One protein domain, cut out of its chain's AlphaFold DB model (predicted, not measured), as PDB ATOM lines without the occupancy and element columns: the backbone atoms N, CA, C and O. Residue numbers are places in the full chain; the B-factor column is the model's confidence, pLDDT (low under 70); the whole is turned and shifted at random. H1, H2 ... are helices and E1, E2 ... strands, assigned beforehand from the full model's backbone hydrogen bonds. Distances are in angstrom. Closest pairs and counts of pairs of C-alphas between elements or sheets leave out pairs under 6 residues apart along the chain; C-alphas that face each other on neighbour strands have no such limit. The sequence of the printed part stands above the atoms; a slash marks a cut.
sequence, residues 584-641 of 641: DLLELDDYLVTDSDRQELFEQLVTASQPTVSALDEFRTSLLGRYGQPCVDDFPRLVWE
ATOM      1  N   ASP A 584     -45.949  37.994  90.352       62.72
ATOM      2  CA  ASP A 584     -46.826  36.807  90.465       62.72
ATOM      3  C   ASP A 584     -47.387  36.275  89.124       62.72
ATOM      4  O   ASP A 584     -48.024  35.216  89.100       62.72
ATOM      5  N   LEU A 585     -47.209  37.009  88.014       64.62
ATOM      6  CA  LEU A 585     -47.577  36.569  86.659       64.62
ATOM      7  C   LEU A 585     -46.395  36.727  85.694       64.62
ATOM      8  O   LEU A 585     -45.836  37.819  85.570       64.62
ATOM      9  N   LEU A 586     -46.103  35.671  84.936       68.50
ATOM     10  CA  LEU A 586     -45.288  35.728  83.726       68.50
ATOM     11  C   LEU A 586     -46.178  36.137  82.540       68.50
ATOM     12  O   LEU A 586     -47.272  35.592  82.366       68.50
ATOM     13  N   GLU A 587     -45.713  37.077  81.718       68.00
ATOM     14  CA  GLU A 587     -46.381  37.468  80.473       68.00
ATOM     15  C   GLU A 587     -45.646  36.858  79.275       68.00
ATOM     16  O   GLU A 587     -44.539  37.270  78.928       68.00
ATOM     17  N   LEU A 588     -46.299  35.880  78.656       64.62
ATOM     18  CA  LEU A 588     -46.034  35.422  77.297       64.62
ATOM     19  C   LEU A 588     -46.876  36.284  76.343       64.62
ATOM     20  O   LEU A 588     -47.850  36.908  76.770       64.62
ATOM     21  N   ASP A 589     -46.531  36.330  75.060       67.81
ATOM     22  CA  ASP A 589     -46.952  37.428  74.176       67.81
ATOM     23  C   ASP A 589     -48.495  37.607  74.097       67.81
ATOM     24  O   ASP A 589     -48.999  38.741  74.133       67.81
ATOM     25  N   ASP A 590     -49.246  36.494  74.134       67.31
ATOM     26  CA  ASP A 590     -50.718  36.449  74.231       67.31
ATOM     27  C   ASP A 590     -51.272  35.870  75.558       67.31
ATOM     28  O   ASP A 590     -52.491  35.829  75.750       67.31
ATOM     29  N   TYR A 591     -50.424  35.424  76.497       69.88
ATOM     30  CA  TYR A 591     -50.840  34.627  77.665       69.88
ATOM     31  C   TYR A 591     -50.243  35.109  78.994       69.88
ATOM     32  O   TYR A 591     -49.097  35.529  79.084       69.88
ATOM     33  N   LEU A 592     -51.024  34.975  80.068       72.94
ATOM     34  CA  LEU A 592     -50.600  35.275  81.437       72.94
ATOM     35  C   LEU A 592     -50.582  33.981  82.252       72.94
ATOM     36  O   LEU A 592     -51.636  33.399  82.516       72.94
ATOM     37  N   VAL A 593     -49.388  33.540  82.642       76.12
ATOM     38  CA  VAL A 593     -49.155  32.318  83.427       76.12
ATOM     39  C   VAL A 593     -48.880  32.729  84.872       76.12
ATOM     40  O   VAL A 593     -48.053  33.606  85.105       76.12
ATOM     41  N   THR A 594     -49.568  32.141  85.855       79.31
ATOM     42  CA  THR A 594     -49.280  32.459  87.267       79.31
ATOM     43  C   THR A 594     -47.969  31.823  87.714       79.31
ATOM     44  O   THR A 594     -47.595  30.768  87.208       79.31
ATOM     45  N   ASP A 595     -47.296  32.397  88.709       75.44
ATOM     46  CA  ASP A 595     -46.091  31.794  89.302       75.44
ATOM     47  C   ASP A 595     -46.343  30.361  89.817       75.44
ATOM     48  O   ASP A 595     -45.473  29.496  89.727       75.44
ATOM     49  N   SER A 596     -47.575  30.074  90.261       78.31
ATOM     50  CA  SER A 596     -48.015  28.729  90.651       78.31
ATOM     51  C   SER A 596     -48.225  27.789  89.458       78.31
ATOM     52  O   SER A 596     -47.921  26.606  89.585       78.31
ATOM     53  N   ASP A 597     -48.737  28.279  88.323       78.44
ATOM     54  CA  ASP A 597     -48.822  27.497  87.082       78.44
ATOM     55  C   ASP A 597     -47.409  27.235  86.531       78.44
ATOM     56  O   ASP A 597     -47.105  26.105  86.161       78.44
ATOM     57  N   ARG A 598     -46.514  28.240  86.539       76.62
ATOM     58  CA  ARG A 598     -45.104  28.088  86.127       76.62
ATOM     59  C   ARG A 598     -44.409  27.016  86.966       76.62
ATOM     60  O   ARG A 598     -43.726  26.163  86.407       76.62
ATOM     61  N   GLN A 599     -44.616  27.019  88.285       80.31
ATOM     62  CA  GLN A 599     -44.048  25.992  89.155       80.31
ATOM     63  C   GLN A 599     -44.664  24.601  88.907       80.31
ATOM     64  O   GLN A 599     -43.909  23.637  88.821       80.31
ATOM     65  N   GLU A 600     -45.984  24.471  88.709       82.81
ATOM     66  CA  GLU A 600     -46.599  23.172  88.364       82.81
ATOM     67  C   GLU A 600     -46.060  22.631  87.024       82.81
ATOM     68  O   GLU A 600     -45.787  21.437  86.899       82.81
ATOM     69  N   LEU A 601     -45.862  23.502  86.029       80.19
ATOM     70  CA  LEU A 601     -45.286  23.137  84.732       80.19
ATOM     71  C   LEU A 601     -43.812  22.734  84.841       80.19
ATOM     72  O   LEU A 601     -43.413  21.748  84.221       80.19
ATOM     73  N   PHE A 602     -43.021  23.433  85.657       80.12
ATOM     74  CA  PHE A 602     -41.630  23.071  85.920       80.12
ATOM     75  C   PHE A 602     -41.520  21.729  86.663       80.12
ATOM     76  O   PHE A 602     -40.728  20.873  86.277       80.12
ATOM     77  N   GLU A 603     -42.359  21.484  87.675       83.38
ATOM     78  CA  GLU A 603     -42.407  20.203  88.393       83.38
ATOM     79  C   GLU A 603     -42.863  19.048  87.481       83.38
ATOM     80  O   GLU A 603     -42.279  17.959  87.525       83.38
ATOM     81  N   GLN A 604     -43.837  19.277  86.592       80.94
ATOM     82  CA  GLN A 604     -44.225  18.308  85.557       80.94
ATOM     83  C   GLN A 604     -43.085  18.039  84.560       80.94
ATOM     84  O   GLN A 604     -42.841  16.880  84.226       80.94
ATOM     85  N   LEU A 605     -42.352  19.069  84.123       77.62
ATOM     86  CA  LEU A 605     -41.217  18.929  83.206       77.62
ATOM     87  C   LEU A 605     -40.051  18.160  83.840       77.62
ATOM     88  O   LEU A 605     -39.511  17.249  83.218       77.62
ATOM     89  N   VAL A 606     -39.687  18.478  85.085       79.50
ATOM     90  CA  VAL A 606     -38.655  17.750  85.847       79.50
ATOM     91  C   VAL A 606     -39.086  16.303  86.116       79.50
ATOM     92  O   VAL A 606     -38.260  15.395  86.095       79.50
ATOM     93  N   THR A 607     -40.385  16.046  86.284       77.50
ATOM     94  CA  THR A 607     -40.916  14.673  86.366       77.50
ATOM     95  C   THR A 607     -40.819  13.945  85.016       77.50
ATOM     96  O   THR A 607     -40.470  12.764  84.976       77.50
ATOM     97  N   ALA A 608     -41.057  14.646  83.904       70.81
ATOM     98  CA  ALA A 608     -40.888  14.131  82.544       70.81
ATOM     99  C   ALA A 608     -39.413  14.007  82.106       70.81
ATOM    100  O   ALA A 608     -39.126  13.349  81.105       70.81
ATOM    101  N   SER A 609     -38.455  14.580  82.847       57.81
ATOM    102  CA  SER A 609     -37.042  14.640  82.446       57.81
ATOM    103  C   SER A 609     -36.259  13.330  82.631       57.81
ATOM    104  O   SER A 609     -35.030  13.342  82.556       57.81
ATOM    105  N   GLN A 610     -36.929  12.190  82.842       63.88
ATOM    106  CA  GLN A 610     -36.347  10.882  82.522       63.88
ATOM    107  C   GLN A 610     -36.424  10.705  80.995       63.88
ATOM    108  O   GLN A 610     -37.513  10.476  80.465       63.88
ATOM    109  N   PRO A 611     -35.305  10.870  80.260       56.84
ATOM    110  CA  PRO A 611     -35.345  11.390  78.896       56.84
ATOM    111  C   PRO A 611     -35.786  10.331  77.883       56.84
ATOM    112  O   PRO A 611     -34.979   9.642  77.260       56.84
ATOM    113  N   THR A 612     -37.098  10.234  77.694       79.00
ATOM    114  CA  THR A 612     -37.734   9.495  76.603       79.00
ATOM    115  C   THR A 612     -38.539  10.474  75.758       79.00
ATOM    116  O   THR A 612     -39.204  11.360  76.292       79.00
ATOM    117  N   VAL A 613     -38.505  10.316  74.431       74.06
ATOM    118  CA  VAL A 613     -39.260  11.189  73.509       74.06
ATOM    119  C   VAL A 613     -40.763  11.142  73.822       74.06
ATOM    120  O   VAL A 613     -41.433  12.167  73.793       74.06
ATOM    121  N   SER A 614     -41.259   9.977  74.251       78.12
ATOM    122  CA  SER A 614     -42.619   9.776  74.761       78.12
ATOM    123  C   SER A 614     -42.982  10.676  75.946       78.12
ATOM    124  O   SER A 614     -44.080  11.217  75.951       78.12
ATOM    125  N   ALA A 615     -42.088  10.887  76.919       76.19
ATOM    126  CA  ALA A 615     -42.387  11.743  78.071       76.19
ATOM    127  C   ALA A 615     -42.523  13.223  77.667       76.19
ATOM    128  O   ALA A 615     -43.371  13.935  78.203       76.19
ATOM    129  N   LEU A 616     -41.737  13.671  76.680       77.81
ATOM    130  CA  LEU A 616     -41.852  15.016  76.112       77.81
ATOM    131  C   LEU A 616     -43.128  15.182  75.272       77.81
ATOM    132  O   LEU A 616     -43.789  16.208  75.403       77.81
ATOM    133  N   ASP A 617     -43.522  14.188  74.469       80.50
ATOM    134  CA  ASP A 617     -44.784  14.230  73.712       80.50
ATOM    135  C   ASP A 617     -46.027  14.139  74.624       80.50
ATOM    136  O   ASP A 617     -47.017  14.839  74.390       80.50
ATOM    137  N   GLU A 618     -45.989  13.343  75.699       82.44
ATOM    138  CA  GLU A 618     -47.050  13.295  76.717       82.44
ATOM    139  C   GLU A 618     -47.174  14.634  77.459       82.44
ATOM    140  O   GLU A 618     -48.275  15.184  77.567       82.44
ATOM    141  N   PHE A 619     -46.053  15.213  77.898       84.00
ATOM    142  CA  PHE A 619     -46.018  16.536  78.523       84.00
ATOM    143  C   PHE A 619     -46.515  17.636  77.562       84.00
ATOM    144  O   PHE A 619     -47.366  18.448  77.929       84.00
ATOM    145  N   ARG A 620     -46.076  17.618  76.296       83.44
ATOM    146  CA  ARG A 620     -46.550  18.536  75.247       83.44
ATOM    147  C   ARG A 620     -48.056  18.409  75.019       83.44
ATOM    148  O   ARG A 620     -48.737  19.415  74.844       83.44
ATOM    149  N   THR A 621     -48.588  17.189  75.064       85.12
ATOM    150  CA  THR A 621     -50.030  16.924  74.943       85.12
ATOM    151  C   THR A 621     -50.806  17.430  76.169       85.12
ATOM    152  O   THR A 621     -51.896  17.982  76.011       85.12
ATOM    153  N   SER A 622     -50.234  17.322  77.377       83.31
ATOM    154  CA  SER A 622     -50.777  17.918  78.612       83.31
ATOM    155  C   SER A 622     -50.873  19.447  78.505       83.31
ATOM    156  O   SER A 622     -51.943  20.013  78.740       83.31
ATOM    157  N   LEU A 623     -49.798  20.113  78.061       83.19
ATOM    158  CA  LEU A 623     -49.794  21.555  77.788       83.19
ATOM    159  C   LEU A 623     -50.855  21.948  76.756       83.19
ATOM    160  O   LEU A 623     -51.669  22.833  77.025       83.19
ATOM    161  N   LEU A 624     -50.886  21.263  75.606       84.00
ATOM    162  CA  LEU A 624     -51.833  21.540  74.523       84.00
ATOM    163  C   LEU A 624     -53.290  21.450  75.008       84.00
ATOM    164  O   LEU A 624     -54.117  22.281  74.642       84.00
ATOM    165  N   GLY A 625     -53.594  20.461  75.854       83.44
ATOM    166  CA  GLY A 625     -54.927  20.246  76.420       83.44
ATOM    167  C   GLY A 625     -55.330  21.224  77.530       83.44
ATOM    168  O   GLY A 625     -56.527  21.399  77.758       83.44
ATOM    169  N   ARG A 626     -54.369  21.856  78.221       80.62
ATOM    170  CA  ARG A 626     -54.622  22.833  79.301       80.62
ATOM    171  C   ARG A 626     -54.593  24.293  78.836       80.62
ATOM    172  O   ARG A 626     -55.440  25.074  79.262       80.62
ATOM    173  N   TYR A 627     -53.615  24.658  78.007       80.50
ATOM    174  CA  TYR A 627     -53.278  26.050  77.667       80.50
ATOM    175  C   TYR A 627     -53.347  26.345  76.154       80.50
ATOM    176  O   TYR A 627     -53.342  27.508  75.753       80.50
ATOM    177  N   GLY A 628     -53.474  25.314  75.311       84.94
ATOM    178  CA  GLY A 628     -53.586  25.444  73.857       84.94
ATOM    179  C   GLY A 628     -52.244  25.512  73.119       84.94
ATOM    180  O   GLY A 628     -51.172  25.391  73.707       84.94
ATOM    181  N   GLN A 629     -52.325  25.694  71.797       79.81
ATOM    182  CA  GLN A 629     -51.175  25.682  70.886       79.81
ATOM    183  C   GLN A 629     -50.112  26.764  71.191       79.81
ATOM    184  O   GLN A 629     -48.945  26.393  71.248       79.81
ATOM    185  N   PRO A 630     -50.440  28.048  71.461       75.44
ATOM    186  CA  PRO A 630     -49.400  29.071  71.620       75.44
ATOM    187  C   PRO A 630     -48.507  28.838  72.845       75.44
ATOM    188  O   PRO A 630     -47.297  28.967  72.747       75.44
ATOM    189  N   CYS A 631     -49.070  28.370  73.964       72.00
ATOM    190  CA  CYS A 631     -48.296  27.985  75.152       72.00
ATOM    191  C   CYS A 631     -47.362  26.778  74.893       72.00
ATOM    192  O   CYS A 631     -46.342  26.625  75.556       72.00
ATOM    193  N   VAL A 632     -47.684  25.929  73.906       80.38
ATOM    194  CA  VAL A 632     -46.807  24.845  73.423       80.38
ATOM    195  C   VAL A 632     -45.717  25.358  72.475       80.38
ATOM    196  O   VAL A 632     -44.637  24.770  72.436       80.38
ATOM    197  N   ASP A 633     -45.972  26.435  71.734       79.75
ATOM    198  CA  ASP A 633     -45.005  27.030  70.804       79.75
ATOM    199  C   ASP A 633     -44.023  27.976  71.523       79.75
ATOM    200  O   ASP A 633     -42.833  27.955  71.218       79.75
ATOM    201  N   ASP A 634     -44.479  28.698  72.556       76.38
ATOM    202  CA  ASP A 634     -43.644  29.430  73.525       76.38
ATOM    203  C   ASP A 634     -42.947  28.502  74.542       76.38
ATOM    204  O   ASP A 634     -42.074  28.940  75.295       76.38
ATOM    205  N   PHE A 635     -43.291  27.209  74.591       73.31
ATOM    206  CA  PHE A 635     -42.743  26.300  75.600       73.31
ATOM    207  C   PHE A 635     -41.200  26.227  75.635       73.31
ATOM    208  O   PHE A 635     -40.647  26.253  76.732       73.31
ATOM    209  N   PRO A 636     -40.455  26.202  74.509       72.88
ATOM    210  CA  PRO A 636     -38.989  26.218  74.549       72.88
ATOM    211  C   PRO A 636     -38.411  27.451  75.262       72.88
ATOM    212  O   PRO A 636     -37.356  27.356  75.883       72.88
ATOM    213  N   ARG A 637     -39.120  28.588  75.218       70.56
ATOM    214  CA  ARG A 637     -38.766  29.824  75.930       70.56
ATOM    215  C   ARG A 637     -39.095  29.721  77.425       70.56
ATOM    216  O   ARG A 637     -38.243  30.055  78.239       70.56
ATOM    217  N   LEU A 638     -40.247  29.145  77.786       64.88
ATOM    218  CA  LEU A 638     -40.620  28.801  79.176       64.88
ATOM    219  C   LEU A 638     -39.660  27.818  79.881       64.88
ATOM    220  O   LEU A 638     -39.720  27.692  81.101       64.88
ATOM    221  N   VAL A 639     -38.833  27.079  79.135       66.44
ATOM    222  CA  VAL A 639     -37.794  26.175  79.677       66.44
ATOM    223  C   VAL A 639     -36.432  26.866  79.808       66.44
ATOM    224  O   VAL A 639     -35.547  26.361  80.500       66.44
ATOM    225  N   TRP A 640     -36.253  27.998  79.127       66.62
ATOM    226  CA  TRP A 640     -34.999  28.748  79.069       66.62
ATOM    227  C   TRP A 640     -34.967  29.946  80.035       66.62
ATOM    228  O   TRP A 640     -33.885  30.319  80.492       66.62
ATOM    229  N   GLU A 641     -36.130  30.544  80.327       54.56
ATOM    230  CA  GLU A 641     -36.335  31.609  81.331       54.56
ATOM    231  C   GLU A 641     -36.417  31.072  82.779       54.56
ATOM    232  O   GLU A 641     -35.742  31.677  83.645       54.56
TER     233      GLU A 641
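AT A GLANCE: This is residues 584 to 641 of the 641 residues of the protein "Hypothetical protein" of Chrysotila carterae (UniProt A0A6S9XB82). A helical hairpin of two long helices, H1 and H2, closest near its turn and wider at the other end, has a small two-stranded hairpin, E1 and E2, across that wider end. After H2 the printed part folds back through two short helices, H3 and H4, which lie to one side of the long hairpin. The printed part has 58 residues, with two named strands and then four named helices in the order E1 E2 H1 H2 H3 H4; the sheet has the order E1 - E2 and is antiparallel, and the class is mostly helix. The whole is compact, with a radius of gyration of the C-alphas of 11.0 A, and its outline is elongated, with spans of 30 by 20 by 18 A.

IN THESE COORDINATES: E1 is residues 585 to 588, 9.6 A from first to last C-alpha, and begins at C-alpha 585 at (-47.577, 36.569, 86.659). E2 is residues 591 to 594, 10.0 A long. H1 follows directly as residues 595 to 608 and measures 19.6 A from first to last C-alpha. H2, residues 613 to 627, is the longest helix by residues and measures 20.8 A; it begins at C-alpha 613 at (-39.260, 11.189, 73.509). H3 is residues 629 to 633, 6.3 A long. H4 is residues 635 to 638, 4.9 A long, and ends at C-alpha 638 at (-40.620, 28.801, 79.176).

HOW THE PARTS SIT: E1 and E2 form a hairpin of antiparallel neighbour strands, with 154 degrees between their N-to-C directions. C-alphas 585 and 594 face each other at 4.5 A, and C-alphas 588 and 591 at 4.9 A. Across the pair, N 586 and O 593 are 2.8 A apart and N 588 and O 591 are 2.9 A apart, both within hydrogen-bond range. Between E1 and H1, 2 pairs of C-alphas are within 8 A; the closest are those of Leu 585 and Asp 595, 5.7 A apart. The closest C-alphas of E2 and H3 are those of Tyr 591 and Cys 631, 7.5 A apart. H1 and H2 form a helical hairpin: they run opposite ways at a shallow tilt of 22 degrees. They touch through residues 604 to 608 of H1 and 615 to 619 of H2 alone, and their closest C-alphas are those of Ala 608 and Ala 615, 5.3 A apart. H2 touches H3 with its residues 620 to 624 alone; the closest C-alphas are those of Leu 624 and Val 632, 6.1 A apart. H3 and H4 meet only through their link. H4 touches no helix; it is apart from H2 and only just apart from H1, with their closest C-alphas 8.3 A apart. E1 and H3 are also only just apart, at 8.1 A between their closest C-alphas. In H1, H2 and H3 every O i to N i+4 pair is within hydrogen-bond range, while H4, with 4 residues, is too short for such a pair and has its 1 pair of O i and N i+3 within range.

THE WHOLE: The two C-alphas farthest apart are those of Asp 584 and Thr 612, 31.9 A apart, and the C-alphas of the first and last printed residues, Asp 584 and Glu 641, are 14.8 A apart. The printed part has no cut and ends at residue 641, the chain's last residue. The links between successive elements are tight, the one from H1 to H2 having 4 residues. The mean pLDDT of the printed part is 75.1; 15 residues are under 70, namely residues 584 to 591, 609 to 611 and 638 to 641.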